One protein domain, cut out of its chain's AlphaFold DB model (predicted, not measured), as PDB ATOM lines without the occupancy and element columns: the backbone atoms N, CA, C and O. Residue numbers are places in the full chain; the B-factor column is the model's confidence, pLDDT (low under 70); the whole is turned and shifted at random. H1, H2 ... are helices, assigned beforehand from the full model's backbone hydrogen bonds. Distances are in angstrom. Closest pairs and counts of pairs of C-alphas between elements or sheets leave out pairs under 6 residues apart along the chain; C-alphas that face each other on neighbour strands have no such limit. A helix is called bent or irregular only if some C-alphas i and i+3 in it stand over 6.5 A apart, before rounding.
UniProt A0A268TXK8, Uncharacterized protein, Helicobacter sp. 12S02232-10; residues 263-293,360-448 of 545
ATOM      1  N   ASN A 263     197.020 139.385  72.340       89.31
ATOM      2  CA  ASN A 263     195.787 138.605  72.439       89.31
ATOM      3  C   ASN A 263     195.827 137.675  73.657       89.31
ATOM      4  O   ASN A 263     194.819 137.465  74.331       89.31
ATOM      5  N   HIS A 264     197.005 137.134  73.984       88.69
ATOM      6  CA  HIS A 264     197.188 136.342  75.197       88.69
ATOM      7  C   HIS A 264     196.983 137.196  76.457       88.69
ATOM      8  O   HIS A 264     196.347 136.743  77.409       88.69
ATOM      9  N   ILE A 265     197.486 138.435  76.463       90.62
ATOM     10  CA  ILE A 265     197.298 139.384  77.573       90.62
ATOM     11  C   ILE A 265     195.812 139.750  77.718       90.62
ATOM     12  O   ILE A 265     195.274 139.683  78.821       90.62
ATOM     13  N   GLU A 266     195.130 140.069  76.614       91.31
ATOM     14  CA  GLU A 266     193.689 140.361  76.575       91.31
ATOM     15  C   GLU A 266     192.862 139.197  77.130       91.31
ATOM     16  O   GLU A 266     192.025 139.390  78.012       91.31
ATOM     17  N   ASN A 267     193.134 137.972  76.673       92.19
ATOM     18  CA  ASN A 267     192.438 136.777  77.145       92.19
ATOM     19  C   ASN A 267     192.704 136.507  78.631       92.19
ATOM     20  O   ASN A 267     191.773 136.173  79.370       92.19
ATOM     21  N   TYR A 268     193.947 136.685  79.092       93.25
ATOM     22  CA  TYR A 268     194.284 136.556  80.509       93.25
ATOM     23  C   TYR A 268     193.545 137.592  81.360       93.25
ATOM     24  O   TYR A 268     193.010 137.243  82.415       93.25
ATOM     25  N   GLN A 269     193.459 138.840  80.899       94.00
ATOM     26  CA  GLN A 269     192.750 139.896  81.615       94.00
ATOM     27  C   GLN A 269     191.245 139.702  81.625       94.00
ATOM     28  O   GLN A 269     190.625 139.818  82.681       94.00
ATOM     29  N   LYS A 270     190.658 139.324  80.490       93.12
ATOM     30  CA  LYS A 270     189.240 138.979  80.418       93.12
ATOM     31  C   LYS A 270     188.904 137.851  81.394       93.12
ATOM     32  O   LYS A 270     188.010 138.009  82.219       93.12
ATOM     33  N   GLY A 271     189.673 136.763  81.366       93.50
ATOM     34  CA  GLY A 271     189.491 135.649  82.296       93.50
ATOM     35  C   GLY A 271     189.728 136.040  83.759       93.50
ATOM     36  O   GLY A 271     189.048 135.531  84.646       93.50
ATOM     37  N   SER A 272     190.660 136.961  84.024       94.31
ATOM     38  CA  SER A 272     190.921 137.462  85.378       94.31
ATOM     39  C   SER A 272     189.766 138.291  85.916       94.31
ATOM     40  O   SER A 272     189.310 138.045  87.029       94.31
ATOM     41  N   LYS A 273     189.241 139.209  85.103       93.56
ATOM     42  CA  LYS A 273     188.069 140.007  85.445       93.56
ATOM     43  C   LYS A 273     186.844 139.124  85.672       93.56
ATOM     44  O   LYS A 273     186.216 139.225  86.715       93.56
ATOM     45  N   GLU A 274     186.552 138.201  84.756       95.06
ATOM     46  CA  GLU A 274     185.425 137.270  84.900       95.06
ATOM     47  C   GLU A 274     185.532 136.399  86.159       95.06
ATOM     48  O   GLU A 274     184.516 136.114  86.793       95.06
ATOM     49  N   PHE A 275     186.745 135.975  86.529       96.38
ATOM     50  CA  PHE A 275     186.997 135.233  87.763       96.38
ATOM     51  C   PHE A 275     186.694 136.092  89.001       96.38
ATOM     52  O   PHE A 275     185.902 135.698  89.854       96.38
ATOM     53  N   ILE A 276     187.279 137.289  89.082       95.06
ATOM     54  CA  ILE A 276     187.115 138.185  90.236       95.06
ATOM     55  C   ILE A 276     185.656 138.641  90.366       95.06
ATOM     56  O   ILE A 276     185.075 138.506  91.440       95.06
ATOM     57  N   ASP A 277     185.036 139.087  89.270       94.50
ATOM     58  CA  ASP A 277     183.653 139.575  89.253       94.50
ATOM     59  C   ASP A 277     182.672 138.471  89.655       94.50
ATOM     60  O   ASP A 277     181.738 138.704  90.419       94.50
ATOM     61  N   ARG A 278     182.869 137.239  89.173       95.69
ATOM     62  CA  ARG A 278     182.024 136.099  89.556       95.69
ATOM     63  C   ARG A 278     182.128 135.800  91.046       95.69
ATOM     64  O   ARG A 278     181.111 135.509  91.668       95.69
ATOM     65  N   PHE A 279     183.335 135.863  91.599       95.31
ATOM     66  CA  PHE A 279     183.564 135.656  93.021       95.31
ATOM     67  C   PHE A 279     182.918 136.765  93.869       95.31
ATOM     68  O   PHE A 279     182.175 136.464  94.802       95.31
ATOM     69  N   GLU A 280     183.122 138.032  93.499       94.44
ATOM     70  CA  GLU A 280     182.527 139.203  94.161       94.44
ATOM     71  C   GLU A 280     180.987 139.167  94.093       94.44
ATOM     72  O   GLU A 280     180.302 139.376  95.095       94.44
ATOM     73  N   ASN A 281     180.422 138.844  92.928       92.69
ATOM     74  CA  ASN A 281     178.973 138.778  92.733       92.69
ATOM     75  C   ASN A 281     178.327 137.637  93.518       92.69
ATOM     76  O   ASN A 281     177.233 137.804  94.040       92.69
ATOM     77  N   GLU A 282     178.992 136.494  93.656       92.19
ATOM     78  CA  GLU A 282     178.491 135.391  94.481       92.19
ATOM     79  C   GLU A 282     178.429 135.760  95.971       92.19
ATOM     80  O   GLU A 282     177.467 135.405  96.657       92.19
ATOM     81  N   ILE A 283     179.388 136.556  96.458       91.44
ATOM     82  CA  ILE A 283     179.350 137.142  97.807       91.44
ATOM     83  C   ILE A 283     178.158 138.105  97.942       91.44
ATOM     84  O   ILE A 283     177.401 138.023  98.912       91.44
ATOM     85  N   LYS A 284     177.940 138.981  96.951       89.38
ATOM     86  CA  LYS A 284     176.790 139.904  96.920       89.38
ATOM     87  C   LYS A 284     175.449 139.174  96.814       89.38
ATOM     88  O   LYS A 284     174.473 139.597  97.425       89.38
ATOM     89  N   ASP A 285     175.387 138.057  96.101       87.38
ATOM     90  CA  ASP A 285     174.177 137.240  96.001       87.38
ATOM     91  C   ASP A 285     173.800 136.646  97.367       87.38
ATOM     92  O   ASP A 285     172.618 136.552  97.676       87.38
ATOM     93  N   ILE A 286     174.769 136.283  98.219       83.06
ATOM     94  CA  ILE A 286     174.479 135.879  99.610       83.06
ATOM     95  C   ILE A 286     173.937 137.058 100.421       83.06
ATOM     96  O   ILE A 286     173.038 136.880 101.243       83.06
ATOM     97  N   PHE A 287     174.466 138.258 100.191       74.44
ATOM     98  CA  PHE A 287     173.972 139.473 100.834       74.44
ATOM     99  C   PHE A 287     172.514 139.775 100.437       74.44
ATOM    100  O   PHE A 287     171.687 140.040 101.307       74.44
ATOM    101  N   ASN A 288     172.174 139.651  99.150       72.00
ATOM    102  CA  ASN A 288     170.846 139.981  98.615       72.00
ATOM    103  C   ASN A 288     169.813 138.848  98.751       72.00
ATOM    104  O   ASN A 288     168.636 139.110  98.987       72.00
ATOM    105  N   GLY A 289     170.221 137.583  98.630       61.12
ATOM    106  CA  GLY A 289     169.321 136.426  98.723       61.12
ATOM    107  C   GLY A 289     168.644 136.299 100.090       61.12
ATOM    108  O   GLY A 289     167.503 135.855 100.179       61.12
ATOM    109  N   ASN A 290     169.295 136.795 101.145       52.50
ATOM    110  CA  ASN A 290     168.707 136.864 102.482       52.50
ATOM    111  C   ASN A 290     167.637 137.963 102.628       52.50
ATOM    112  O   ASN A 290     166.837 137.877 103.548       52.50
ATOM    113  N   GLN A 291     167.570 138.953 101.727       47.03
ATOM    114  CA  GLN A 291     166.460 139.921 101.702       47.03
ATOM    115  C   GLN A 291     165.199 139.339 101.043       47.03
ATOM    116  O   GLN A 291     164.096 139.808 101.297       47.03
ATOM    117  N   SER A 292     165.345 138.323 100.183       37.56
ATOM    118  CA  SER A 292     164.236 137.774  99.385       37.56
ATOM    119  C   SER A 292     163.448 136.679 100.116       37.56
ATOM    120  O   SER A 292     162.254 136.530  99.877       37.56
ATOM    121  N   LEU A 293     164.098 135.933 101.019       37.91
ATOM    122  CA  LEU A 293     163.455 134.902 101.848       37.91
ATOM    123  C   LEU A 293     162.530 135.497 102.928       37.91
ATOM    124  O   LEU A 293     161.506 134.899 103.247       37.91
ATOM    125  N   ASP A 360     184.604 144.944 101.348       88.38
ATOM    126  CA  ASP A 360     185.614 145.981 101.589       88.38
ATOM    127  C   ASP A 360     187.027 145.501 101.220       88.38
ATOM    128  O   ASP A 360     187.837 146.284 100.730       88.38
ATOM    129  N   PHE A 361     187.325 144.201 101.345       92.25
ATOM    130  CA  PHE A 361     188.555 143.626 100.792       92.25
ATOM    131  C   PHE A 361     188.697 143.885  99.284       92.25
ATOM    132  O   PHE A 361     189.785 144.253  98.850       92.25
ATOM    133  N   PHE A 362     187.637 143.759  98.477       89.69
ATOM    134  CA  PHE A 362     187.725 144.037  97.035       89.69
ATOM    135  C   PHE A 362     187.942 145.520  96.755       89.69
ATOM    136  O   PHE A 362     188.703 145.861  95.850       89.69
ATOM    137  N   ASP A 363     187.304 146.401  97.522       87.81
ATOM    138  CA  ASP A 363     187.470 147.845  97.359       87.81
ATOM    139  C   ASP A 363     188.879 148.285  97.768       87.81
ATOM    140  O   ASP A 363     189.560 148.983  97.010       87.81
ATOM    141  N   LYS A 364     189.389 147.771  98.892       88.56
ATOM    142  CA  LYS A 364     190.789 147.934  99.300       88.56
ATOM    143  C   LYS A 364     191.747 147.389  98.260       88.56
ATOM    144  O   LYS A 364     192.730 148.055  97.957       88.56
ATOM    145  N   LEU A 365     191.464 146.222  97.687       87.75
ATOM    146  CA  LEU A 365     192.299 145.621  96.657       87.75
ATOM    147  C   LEU A 365     192.343 146.509  95.402       87.75
ATOM    148  O   LEU A 365     193.419 146.770  94.867       87.75
ATOM    149  N   LYS A 366     191.197 147.053  94.969       85.56
ATOM    150  CA  LYS A 366     191.131 148.024  93.864       85.56
ATOM    151  C   LYS A 366     191.977 149.264  94.169       85.56
ATOM    152  O   LYS A 366     192.738 149.682  93.305       85.56
ATOM    153  N   ILE A 367     191.893 149.817  95.381       84.12
ATOM    154  CA  ILE A 367     192.664 151.003  95.795       84.12
ATOM    155  C   ILE A 367     194.168 150.700  95.882       84.12
ATOM    156  O   ILE A 367     194.976 151.469  95.369       84.12
ATOM    157  N   GLN A 368     194.555 149.577  96.493       83.81
ATOM    158  CA  GLN A 368     195.955 149.152  96.652       83.81
ATOM    159  C   GLN A 368     196.664 148.956  95.316       83.81
ATOM    160  O   GLN A 368     197.856 149.224  95.200       83.81
ATOM    161  N   HIS A 369     195.923 148.513  94.304       81.50
ATOM    162  CA  HIS A 369     196.425 148.391  92.945       81.50
ATOM    163  C   HIS A 369     196.169 149.647  92.103       81.50
ATOM    164  O   HIS A 369     196.228 149.572  90.882       81.50
ATOM    165  N   GLU A 370     195.888 150.794  92.729       81.25
ATOM    166  CA  GLU A 370     195.694 152.100  92.081       81.25
ATOM    167  C   GLU A 370     194.625 152.067  90.987       81.25
ATOM    168  O   GLU A 370     194.729 152.714  89.944       81.25
ATOM    169  N   HIS A 371     193.598 151.248  91.193       81.25
ATOM    170  CA  HIS A 371     192.585 150.914  90.206       81.25
ATOM    171  C   HIS A 371     193.186 150.444  88.879       81.25
ATOM    172  O   HIS A 371     192.614 150.762  87.845       81.25
ATOM    173  N   MET A 372     194.359 149.812  88.856       87.06
ATOM    174  CA  MET A 372     194.901 149.112  87.691       87.06
ATOM    175  C   MET A 372     194.360 147.684  87.638       87.06
ATOM    176  O   MET A 372     193.784 147.166  88.595       87.06
ATOM    177  N   ALA A 373     194.556 147.037  86.497       87.62
ATOM    178  CA  ALA A 373     194.237 145.637  86.308       87.62
ATOM    179  C   ALA A 373     194.977 144.734  87.306       87.62
ATOM    180  O   ALA A 373     196.159 144.937  87.614       87.62
ATOM    181  N   ILE A 374     194.278 143.689  87.753       90.81
ATOM    182  CA  ILE A 374     194.793 142.659  88.653       90.81
ATOM    183  C   ILE A 374     194.599 141.310  87.965       90.81
ATOM    184  O   ILE A 374     193.481 140.920  87.630       90.81
ATOM    185  N   GLY A 375     195.696 140.585  87.750       90.94
ATOM    186  CA  GLY A 375     195.634 139.214  87.250       90.94
ATOM    187  C   GLY A 375     195.027 138.266  88.286       90.94
ATOM    188  O   GLY A 375     195.241 138.427  89.491       90.94
ATOM    189  N   LYS A 376     194.315 137.227  87.834       94.25
ATOM    190  CA  LYS A 376     193.682 136.239  88.728       94.25
ATOM    191  C   LYS A 376     194.663 135.589  89.701       94.25
ATOM    192  O   LYS A 376     194.279 135.242  90.811       94.25
ATOM    193  N   ASP A 377     195.920 135.411  89.300       93.19
ATOM    194  CA  ASP A 377     196.923 134.756  90.143       93.19
ATOM    195  C   ASP A 377     197.383 135.687  91.271       93.19
ATOM    196  O   ASP A 377     197.552 135.235  92.403       93.19
ATOM    197  N   GLN A 378     197.485 136.995  91.001       92.69
ATOM    198  CA  GLN A 378     197.720 137.996  92.042       92.69
ATOM    199  C   GLN A 378     196.528 138.083  92.991       92.69
ATOM    200  O   GLN A 378     196.717 138.012  94.200       92.69
ATOM    201  N   PHE A 379     195.306 138.149  92.454       95.06
ATOM    202  CA  PHE A 379     194.090 138.152  93.266       95.06
ATOM    203  C   PHE A 379     194.052 136.965  94.238       95.06
ATOM    204  O   PHE A 379     193.827 137.153  95.430       95.06
ATOM    205  N   LYS A 380     194.332 135.742  93.763       95.62
ATOM    206  CA  LYS A 380     194.387 134.551  94.625       95.62
ATOM    207  C   LYS A 380     195.436 134.691  95.726       95.62
ATOM    208  O   LYS A 380     195.158 134.317  96.860       95.62
ATOM    209  N   LYS A 381     196.631 135.199  95.407       93.94
ATOM    210  CA  LYS A 381     197.711 135.397  96.387       93.94
ATOM    211  C   LYS A 381     197.283 136.377  97.477       93.94
ATOM    212  O   LYS A 381     197.354 136.023  98.650       93.94
ATOM    213  N   GLU A 382     196.767 137.539  97.094       93.88
ATOM    214  CA  GLU A 382     196.282 138.559  98.032       93.88
ATOM    215  C   GLU A 382     195.115 138.044  98.878       93.88
ATOM    216  O   GLU A 382     195.111 138.202 100.096       93.88
ATOM    217  N   PHE A 383     194.166 137.332  98.264       95.88
ATOM    218  CA  PHE A 383     193.054 136.712  98.981       95.88
ATOM    219  C   PHE A 383     193.533 135.697 100.028       95.88
ATOM    220  O   PHE A 383     193.053 135.705 101.155       95.88
ATOM    221  N   LEU A 384     194.508 134.840  99.703       95.12
ATOM    222  CA  LEU A 384     195.035 133.863 100.662       95.12
ATOM    223  C   LEU A 384     195.835 134.520 101.794       95.12
ATOM    224  O   LEU A 384     195.745 134.078 102.942       95.12
ATOM    225  N   ILE A 385     196.587 135.586 101.502       92.50
ATOM    226  CA  ILE A 385     197.261 136.401 102.524       92.50
ATOM    227  C   ILE A 385     196.215 137.029 103.447       92.50
ATOM    228  O   ILE A 385     196.349 136.950 104.673       92.50
ATOM    229  N   TYR A 386     195.153 137.593 102.875       93.31
ATOM    230  CA  TYR A 386     194.029 138.149 103.617       93.31
ATOM    231  C   TYR A 386     193.374 137.094 104.521       93.31
ATOM    232  O   TYR A 386     193.243 137.318 105.725       93.31
ATOM    233  N   SER A 387     193.076 135.902 103.991       92.44
ATOM    234  CA  SER A 387     192.563 134.764 104.766       92.44
ATOM    235  C   SER A 387     193.454 134.395 105.952       92.44
ATOM    236  O   SER A 387     192.956 134.143 107.048       92.44
ATOM    237  N   LYS A 388     194.777 134.391 105.751       89.69
ATOM    238  CA  LYS A 388     195.751 134.026 106.786       89.69
ATOM    239  C   LYS A 388     195.862 135.059 107.907       89.69
ATOM    240  O   LYS A 388     196.119 134.687 109.045       89.69
ATOM    241  N   THR A 389     195.764 136.344 107.567       86.38
ATOM    242  CA  THR A 389     196.225 137.434 108.447       86.38
ATOM    243  C   THR A 389     195.111 138.326 108.979       86.38
ATOM    244  O   THR A 389     195.229 138.842 110.084       86.38
ATOM    245  N   GLN A 390     194.038 138.528 108.216       88.25
ATOM    246  CA  GLN A 390     193.052 139.583 108.482       88.25
ATOM    247  C   GLN A 390     191.618 139.063 108.572       88.25
ATOM    248  O   GLN A 390     190.808 139.658 109.278       88.25
ATOM    249  N   MET A 391     191.320 137.945 107.908       89.19
ATOM    250  CA  MET A 391     189.969 137.395 107.833       89.19
ATOM    251  C   MET A 391     189.412 137.020 109.208       89.19
ATOM    252  O   MET A 391     190.060 136.321 109.992       89.19
ATOM    253  N   LYS A 392     188.191 137.478 109.481       89.44
ATOM    254  CA  LYS A 392     187.452 137.248 110.727       89.44
ATOM    255  C   LYS A 392     186.473 136.083 110.601       89.44
ATOM    256  O   LYS A 392     186.147 135.623 109.508       89.44
ATOM    257  N   GLU A 393     185.939 135.637 111.734       89.00
ATOM    258  CA  GLU A 393     184.998 134.513 111.809       89.00
ATOM    259  C   GLU A 393     183.756 134.689 110.931       89.00
ATOM    260  O   GLU A 393     183.343 133.749 110.252       89.00
ATOM    261  N   ASN A 394     183.170 135.890 110.906       88.56
ATOM    262  CA  ASN A 394     181.974 136.161 110.103       88.56
ATOM    263  C   ASN A 394     182.266 136.010 108.605       88.56
ATOM    264  O   ASN A 394     181.473 135.424 107.870       88.56
ATOM    265  N   GLU A 395     183.454 136.412 108.164       91.19
ATOM    266  CA  GLU A 395     183.894 136.242 106.780       91.19
ATOM    267  C   GLU A 395     184.158 134.767 106.453       91.19
ATOM    268  O   GLU A 395     183.769 134.288 105.389       91.19
ATOM    269  N   MET A 396     184.729 133.998 107.387       90.94
ATOM    270  CA  MET A 396     184.873 132.543 107.233       90.94
ATOM    271  C   MET A 396     183.510 131.837 107.166       90.94
ATOM    272  O   MET A 396     183.335 130.906 106.375       90.94
ATOM    273  N   LYS A 397     182.512 132.299 107.934       90.38
ATOM    274  CA  LYS A 397     181.116 131.834 107.840       90.38
ATOM    275  C   LYS A 397     180.531 132.137 106.454       90.38
ATOM    276  O   LYS A 397     179.878 131.268 105.876       90.38
ATOM    277  N   VAL A 398     180.804 133.315 105.882       91.31
ATOM    278  CA  VAL A 398     180.417 133.657 104.498       91.31
ATOM    279  C   VAL A 398     181.081 132.716 103.488       91.31
ATOM    280  O   VAL A 398     180.389 132.169 102.628       91.31
ATOM    281  N   LEU A 399     182.382 132.445 103.619       93.56
ATOM    282  CA  LEU A 399     183.095 131.498 102.754       93.56
ATOM    283  C   LEU A 399     182.529 130.071 102.831       93.56
ATOM    284  O   LEU A 399     182.373 129.413 101.802       93.56
ATOM    285  N   LEU A 400     182.179 129.597 104.028       91.44
ATOM    286  CA  LEU A 400     181.503 128.309 104.218       91.44
ATOM    287  C   LEU A 400     180.136 128.268 103.530       91.44
ATOM    288  O   LEU A 400     179.808 127.274 102.880       91.44
ATOM    289  N   ARG A 401     179.346 129.343 103.641       90.38
ATOM    290  CA  ARG A 401     178.053 129.454 102.948       90.38
ATOM    291  C   ARG A 401     178.230 129.432 101.432       90.38
ATOM    292  O   ARG A 401     177.518 128.687 100.772       90.38
ATOM    293  N   LEU A 402     179.202 130.168 100.886       91.81
ATOM    294  CA  LEU A 402     179.521 130.139  99.449       91.81
ATOM    295  C   LEU A 402     179.881 128.738  98.969       91.81
ATOM    296  O   LEU A 402     179.463 128.329  97.889       91.81
ATOM    297  N   LEU A 403     180.655 128.004  99.770       91.88
ATOM    298  CA  LEU A 403     181.099 126.662  99.419       91.88
ATOM    299  C   LEU A 403     179.941 125.655  99.332       91.88
ATOM    300  O   LEU A 403     180.045 124.697  98.571       91.88
ATOM    301  N   ASN A 404     178.870 125.886 100.094       88.44
ATOM    302  CA  ASN A 404     177.694 125.019 100.189       88.44
ATOM    303  C   ASN A 404     176.455 125.584  99.468       88.44
ATOM    304  O   ASN A 404     175.368 125.027  99.601       88.44
ATOM    305  N   LYS A 405     176.582 126.705  98.750       88.62
ATOM    306  CA  LYS A 405     175.457 127.358  98.074       88.62
ATOM    307  C   LYS A 405     174.990 126.528  96.875       88.62
ATOM    308  O   LYS A 405     175.799 126.177  96.017       88.62
ATOM    309  N   GLU A 406     173.680 126.321  96.758       84.81
ATOM    310  CA  GLU A 406     173.043 125.707  95.591       84.81
ATOM    311  C   GLU A 406     171.851 126.563  95.107       84.81
ATOM    312  O   GLU A 406     170.997 126.911  95.922       84.81
ATOM    313  N   PRO A 407     171.767 126.922  93.808       85.31
ATOM    314  CA  PRO A 407     172.785 126.736  92.774       85.31
ATOM    315  C   PRO A 407     173.970 127.705  92.953       85.31
ATOM    316  O   PRO A 407     173.800 128.856  93.355       85.31
ATOM    317  N   SER A 408     175.177 127.250  92.605       90.38
ATOM    318  CA  SER A 408     176.389 128.080  92.611       90.38
ATOM    319  C   SER A 408     176.843 128.407  91.192       90.38
ATOM    320  O   SER A 408     176.928 127.522  90.341       90.38
ATOM    321  N   LYS A 409     177.201 129.671  90.939       92.94
ATOM    322  CA  LYS A 409     177.876 130.104  89.703       92.94
ATOM    323  C   LYS A 409     179.397 129.940  89.804       92.94
ATOM    324  O   LYS A 409     180.093 130.112  88.796       92.94
ATOM    325  N   LEU A 410     179.929 129.624  90.990       94.38
ATOM    326  CA  LEU A 410     181.358 129.453  91.242       94.38
ATOM    327  C   LEU A 410     181.910 128.240  90.487       94.38
ATOM    328  O   LEU A 410     181.357 127.145  90.527       94.38
ATOM    329  N   THR A 411     183.046 128.426  89.813       95.12
ATOM    330  CA  THR A 411     183.747 127.311  89.156       95.12
ATOM    331  C   THR A 411     184.507 126.459  90.178       95.12
ATOM    332  O   THR A 411     184.733 126.869  91.318       95.12
ATOM    333  N   SER A 412     184.998 125.293  89.754       94.38
ATOM    334  CA  SER A 412     185.866 124.448  90.585       94.38
ATOM    335  C   SER A 412     187.142 125.167  91.053       94.38
ATOM    336  O   SER A 412     187.636 124.899  92.145       94.38
ATOM    337  N   GLU A 413     187.663 126.108  90.260       95.75
ATOM    338  CA  GLU A 413     188.811 126.949  90.624       95.75
ATOM    339  C   GLU A 413     188.472 127.890  91.790       95.75
ATOM    340  O   GLU A 413     189.256 127.999  92.732       95.75
ATOM    341  N   HIS A 414     187.275 128.484  91.795       97.12
ATOM    342  CA  HIS A 414     186.792 129.296  92.916       97.12
ATOM    343  C   HIS A 414     186.574 128.451  94.171       97.12
ATOM    344  O   HIS A 414     187.001 128.832  95.255       97.12
ATOM    345  N   GLN A 415     185.957 127.274  94.036       94.88
ATOM    346  CA  GLN A 415     185.746 126.369  95.169       94.88
ATOM    347  C   GLN A 415     187.074 125.933  95.799       94.88
ATOM    348  O   GLN A 415     187.181 125.854  97.022       94.88
ATOM    349  N   LYS A 416     188.105 125.677  94.981       96.12
ATOM    350  CA  LYS A 416     189.467 125.419  95.469       96.12
ATOM    351  C   LYS A 416     190.030 126.629  96.212       96.12
ATOM    352  O   LYS A 416     190.549 126.445  97.307       96.12
ATOM    353  N   LEU A 417     189.881 127.838  95.667       96.88
ATOM    354  CA  LEU A 417     190.328 129.068  96.325       96.88
ATOM    355  C   LEU A 417     189.649 129.269  97.685       96.88
ATOM    356  O   LEU A 417     190.341 129.546  98.658       96.88
ATOM    357  N   ILE A 418     188.331 129.065  97.779       96.38
ATOM    358  CA  ILE A 418     187.583 129.151  99.042       96.38
ATOM    359  C   ILE A 418     188.104 128.128 100.048       96.38
ATOM    360  O   ILE A 418     188.373 128.478 101.192       96.38
ATOM    361  N   LYS A 419     188.282 126.868  99.629       95.12
ATOM    362  CA  LYS A 419     188.823 125.816 100.500       95.12
ATOM    363  C   LYS A 419     190.216 126.171 101.012       95.12
ATOM    364  O   LYS A 419     190.485 126.002 102.197       95.12
ATOM    365  N   SER A 420     191.081 126.687 100.141       94.75
ATOM    366  CA  SER A 420     192.396 127.188 100.536       94.75
ATOM    367  C   SER A 420     192.276 128.374 101.495       94.75
ATOM    368  O   SER A 420     192.911 128.349 102.538       94.75
ATOM    369  N   GLY A 421     191.419 129.359 101.221       94.56
ATOM    370  CA  GLY A 421     191.185 130.493 102.118       94.56
ATOM    371  C   GLY A 421     190.723 130.053 103.507       94.56
ATOM    372  O   GLY A 421     191.306 130.454 104.506       94.56
ATOM    373  N   LEU A 422     189.759 129.133 103.581       94.19
ATOM    374  CA  LEU A 422     189.298 128.536 104.837       94.19
ATOM    375  C   LEU A 422     190.416 127.782 105.576       94.19
ATOM    376  O   LEU A 422     190.551 127.925 106.787       94.19
ATOM    377  N   ALA A 423     191.246 127.017 104.860       91.75
ATOM    378  CA  ALA A 423     192.381 126.310 105.456       91.75
ATOM    379  C   ALA A 423     193.425 127.276 106.041       91.75
ATOM    380  O   ALA A 423     193.942 127.036 107.128       91.75
ATOM    381  N   TYR A 424     193.716 128.379 105.347       89.75
ATOM    382  CA  TYR A 424     194.602 129.431 105.856       89.75
ATOM    383  C   TYR A 424     193.965 130.184 107.033       89.75
ATOM    384  O   TYR A 424     194.666 130.524 107.983       89.75
ATOM    385  N   GLY A 425     192.644 130.375 107.003       87.69
ATOM    386  CA  GLY A 425     191.867 130.960 108.094       87.69
ATOM    387  C   GLY A 425     191.899 130.131 109.381       87.69
ATOM    388  O   GLY A 425     191.945 130.705 110.461       87.69
ATOM    389  N   LEU A 426     191.981 128.797 109.297       86.31
ATOM    390  CA  LEU A 426     192.164 127.939 110.481       86.31
ATOM    391  C   LEU A 426     193.478 128.207 111.231       86.31
ATOM    392  O   LEU A 426     193.560 127.941 112.426       86.31
ATOM    393  N   GLY A 427     194.510 128.689 110.532       76.25
ATOM    394  CA  GLY A 427     195.786 129.085 111.132       76.25
ATOM    395  C   GLY A 427     195.809 130.530 111.640       76.25
ATOM    396  O   GLY A 427     196.845 130.978 112.126       76.25
ATOM    397  N   ASN A 428     194.707 131.269 111.495       76.38
ATOM    398  CA  ASN A 428     194.597 132.658 111.915       76.38
ATOM    399  C   ASN A 428     194.279 132.736 113.418       76.38
ATOM    400  O   ASN A 428     193.400 132.035 113.915       76.38
ATOM    401  N   GLN A 429     194.959 133.632 114.139       73.62
ATOM    402  CA  GLN A 429     194.740 133.868 115.574       73.62
ATOM    403  C   GLN A 429     193.342 134.438 115.882       73.62
ATOM    404  O   GLN A 429     192.911 134.410 117.030       73.62
ATOM    405  N   ASN A 430     192.625 134.926 114.864       72.94
ATOM    406  CA  ASN A 430     191.295 135.521 115.004       72.94
ATOM    407  C   ASN A 430     190.147 134.497 115.088       72.94
ATOM    408  O   ASN A 430     189.004 134.910 115.272       72.94
ATOM    409  N   LEU A 431     190.412 133.197 114.911       79.94
ATOM    410  CA  LEU A 431     189.398 132.144 115.020       79.94
ATOM    411  C   LEU A 431     189.307 131.642 116.469       79.94
ATOM    412  O   LEU A 431     190.095 130.800 116.898       79.94
ATOM    413  N   LEU A 432     188.332 132.155 117.216       78.81
ATOM    414  CA  LEU A 432     188.037 131.780 118.602       78.81
ATOM    415  C   LEU A 432     186.875 130.774 118.686       78.81
ATOM    416  O   LEU A 432     186.830 129.944 119.597       78.81
ATOM    417  N   ASP A 433     185.955 130.823 117.723       84.56
ATOM    418  CA  ASP A 433     184.808 129.931 117.579       84.56
ATOM    419  C   ASP A 433     185.269 128.507 117.212       84.56
ATOM    420  O   ASP A 433     185.566 128.171 116.057       84.56
ATOM    421  N   LYS A 434     185.339 127.648 118.236       82.94
ATOM    422  CA  LYS A 434     185.722 126.236 118.102       82.94
ATOM    423  C   LYS A 434     184.765 125.464 117.194       82.94
ATOM    424  O   LYS A 434     185.217 124.593 116.451       82.94
ATOM    425  N   ASP A 435     183.478 125.800 117.203       85.88
ATOM    426  CA  ASP A 435     182.464 125.117 116.397       85.88
ATOM    427  C   ASP A 435     182.656 125.429 114.924       85.88
ATOM    428  O   ASP A 435     182.613 124.531 114.080       85.88
ATOM    429  N   LEU A 436     182.926 126.700 114.621       87.69
ATOM    430  CA  LEU A 436     183.303 127.134 113.286       87.69
ATOM    431  C   LEU A 436     184.580 126.420 112.827       87.69
ATOM    432  O   LEU A 436     184.611 125.884 111.720       87.69
ATOM    433  N   GLY A 437     185.604 126.340 113.682       86.44
ATOM    434  CA  GLY A 437     186.840 125.615 113.379       86.44
ATOM    435  C   GLY A 437     186.606 124.137 113.045       86.44
ATOM    436  O   GLY A 437     187.120 123.641 112.038       86.44
ATOM    437  N   ILE A 438     185.784 123.438 113.833       85.62
ATOM    438  CA  ILE A 438     185.413 122.036 113.582       85.62
ATOM    439  C   ILE A 438     184.606 121.909 112.283       85.62
ATOM    440  O   ILE A 438     184.882 121.016 111.479       85.62
ATOM    441  N   ALA A 439     183.653 122.812 112.033       86.19
ATOM    442  CA  ALA A 439     182.854 122.816 110.809       86.19
ATOM    443  C   ALA A 439     183.728 122.992 109.559       86.19
ATOM    444  O   ALA A 439     183.576 122.247 108.588       86.19
ATOM    445  N   ILE A 440     184.691 123.920 109.600       88.75
ATOM    446  CA  ILE A 440     185.659 124.124 108.519       88.75
ATOM    447  C   ILE A 440     186.513 122.865 108.325       88.75
ATOM    448  O   ILE A 440     186.616 122.373 107.202       88.75
ATOM    449  N   LYS A 441     187.095 122.301 109.393       88.38
ATOM    450  CA  LYS A 441     187.909 121.074 109.302       88.38
ATOM    451  C   LYS A 441     187.128 119.913 108.689       88.38
ATOM    452  O   LYS A 441     187.640 119.252 107.787       88.38
ATOM    453  N   ASN A 442     185.882 119.708 109.116       85.62
ATOM    454  CA  ASN A 442     185.008 118.671 108.577       85.62
ATOM    455  C   ASN A 442     184.736 118.883 107.077       85.62
ATOM    456  O   ASN A 442     184.893 117.960 106.278       85.62
ATOM    457  N   GLN A 443     184.423 120.118 106.671       87.38
ATOM    458  CA  GLN A 443     184.194 120.473 105.267       87.38
ATOM    459  C   GLN A 443     185.446 120.279 104.393       87.38
ATOM    460  O   GLN A 443     185.356 119.892 103.224       87.38
ATOM    461  N   LEU A 444     186.628 120.530 104.958       88.88
ATOM    462  CA  LEU A 444     187.920 120.334 104.301       88.88
ATOM    463  C   LEU A 444     188.428 118.886 104.368       88.88
ATOM    464  O   LEU A 444     189.452 118.587 103.752       88.88
ATOM    465  N   LYS A 445     187.721 117.986 105.067       87.19
ATOM    466  CA  LYS A 445     188.147 116.604 105.353       87.19
ATOM    467  C   LYS A 445     189.500 116.528 106.077       87.19
ATOM    468  O   LYS A 445     190.274 115.599 105.859       87.19
ATOM    469  N   ILE A 446     189.784 117.514 106.924       86.12
ATOM    470  CA  ILE A 446     190.937 117.510 107.825       86.12
ATOM    471  C   ILE A 446     190.583 116.639 109.029       86.12
ATOM    472  O   ILE A 446     189.479 116.737 109.565       86.12
ATOM    473  N   GLU A 447     191.510 115.784 109.457       82.88
ATOM    474  CA  GLU A 447     191.270 114.913 110.599       82.88
ATOM    475  C   GLU A 447     191.045 115.723 111.886       82.88
ATOM    476  O   GLU A 447     191.864 116.552 112.286       82.88
ATOM    477  N   LEU A 448     189.900 115.472 112.523       82.38
ATOM    478  CA  LEU A 448     189.541 116.042 113.817       82.38
ATOM    479  C   LEU A 448     190.283 115.310 114.940       82.38
ATOM    480  O   LEU A 448     190.401 114.078 114.918       82.38
TER     481      LEU A 448
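What this domain is: This is residues 263 to 293 and 360 to 448 of the 545 residues of an uncharacterized protein of Helicobacter sp. 12S02232-10 (UniProt A0A268TXK8). A long helix, H1, crosses one end of a compact group of helices, passing by the beginnings of H3 and H5 and the end of H4. Within the group H5 is in the middle, with H3 and H4 packed along it and H6 near its other end; the short H2 sits off to one side, near H3 and H1, and residues 288 to 293 of H1 stick out. The printed part has 120 residues with six named helices, H1 to H6 in order, and no named strand: all helix. The whole is compact, with a radius of gyration of the C-alphas of 14.9 A, and spans 47 by 34 by 24 A.

Where its parts are: Find C-alpha 263 at (195.787, 138.605, 72.439); from there H1 runs through residues 263 to 293, 43.9 A long, with a kink of 31 degrees near residue 287. It is neither bent nor irregular, but only just: C-alphas 287 and 290 are 6.1 A apart. Past the cut, H2 holds residues 360 to 368. H3 follows in residues 376 to 389, 19.9 A, and H4 in residues 393 to 403, 15.2 A. Look for C-alpha 412 at (185.866, 124.448, 90.585), where H5 begins; it runs to residue 426, 21.2 A. H6, residues 434 to 443, ends at C-alpha 443, (184.194, 120.473, 105.267), 14.2 A from its first C-alpha.

How they stand to each other: Start at the hub, H4 and H5, touching three helices each. They form a helical hairpin at a shallow tilt of 26 degrees, with C-alphas 399 and 418 closest at 6.3 A. H4, H5 and H6 are an up and down bundle, each running against the one before. H5 touches H6 with residues 422 to 426 alone, a hairpin too; C-alphas 426 and 437 are closest, 6.5 A. H4 and H6 only just touch, with 3 pairs of C-alphas within 8 A, the closest 400 and 440 at 7.3 A. H3 touches H5, the same way at a shallow tilt of 22 degrees, closest at C-alphas 388 and 424, 4.8 A. H1 touches H3 with residues 271 to 276 alone, C-alphas 272 and 376 being closest at 4.5 A. With residues 282 to 286 alone it touches H4, about perpendicular at 73 degrees, closest at C-alphas 283 and 402, 7.2 A. H2 and H3 are near each other. In H2 to H6 every O i to N i+4 pair is within hydrogen-bond range; in H1, 23 of 27 are.

The domain as a whole: The C-alphas of Asn 263 and Lys 434 are the two farthest apart, 48.4 A. Residues 294 to 359 are not printed; C-alphas 293 and 360 stand 24.8 A apart across this cut. Of the links printed whole, H3 to H4 is tight and the others are short. Mean pLDDT of the printed part is 87.7, and residues 289 to 293 are under 70.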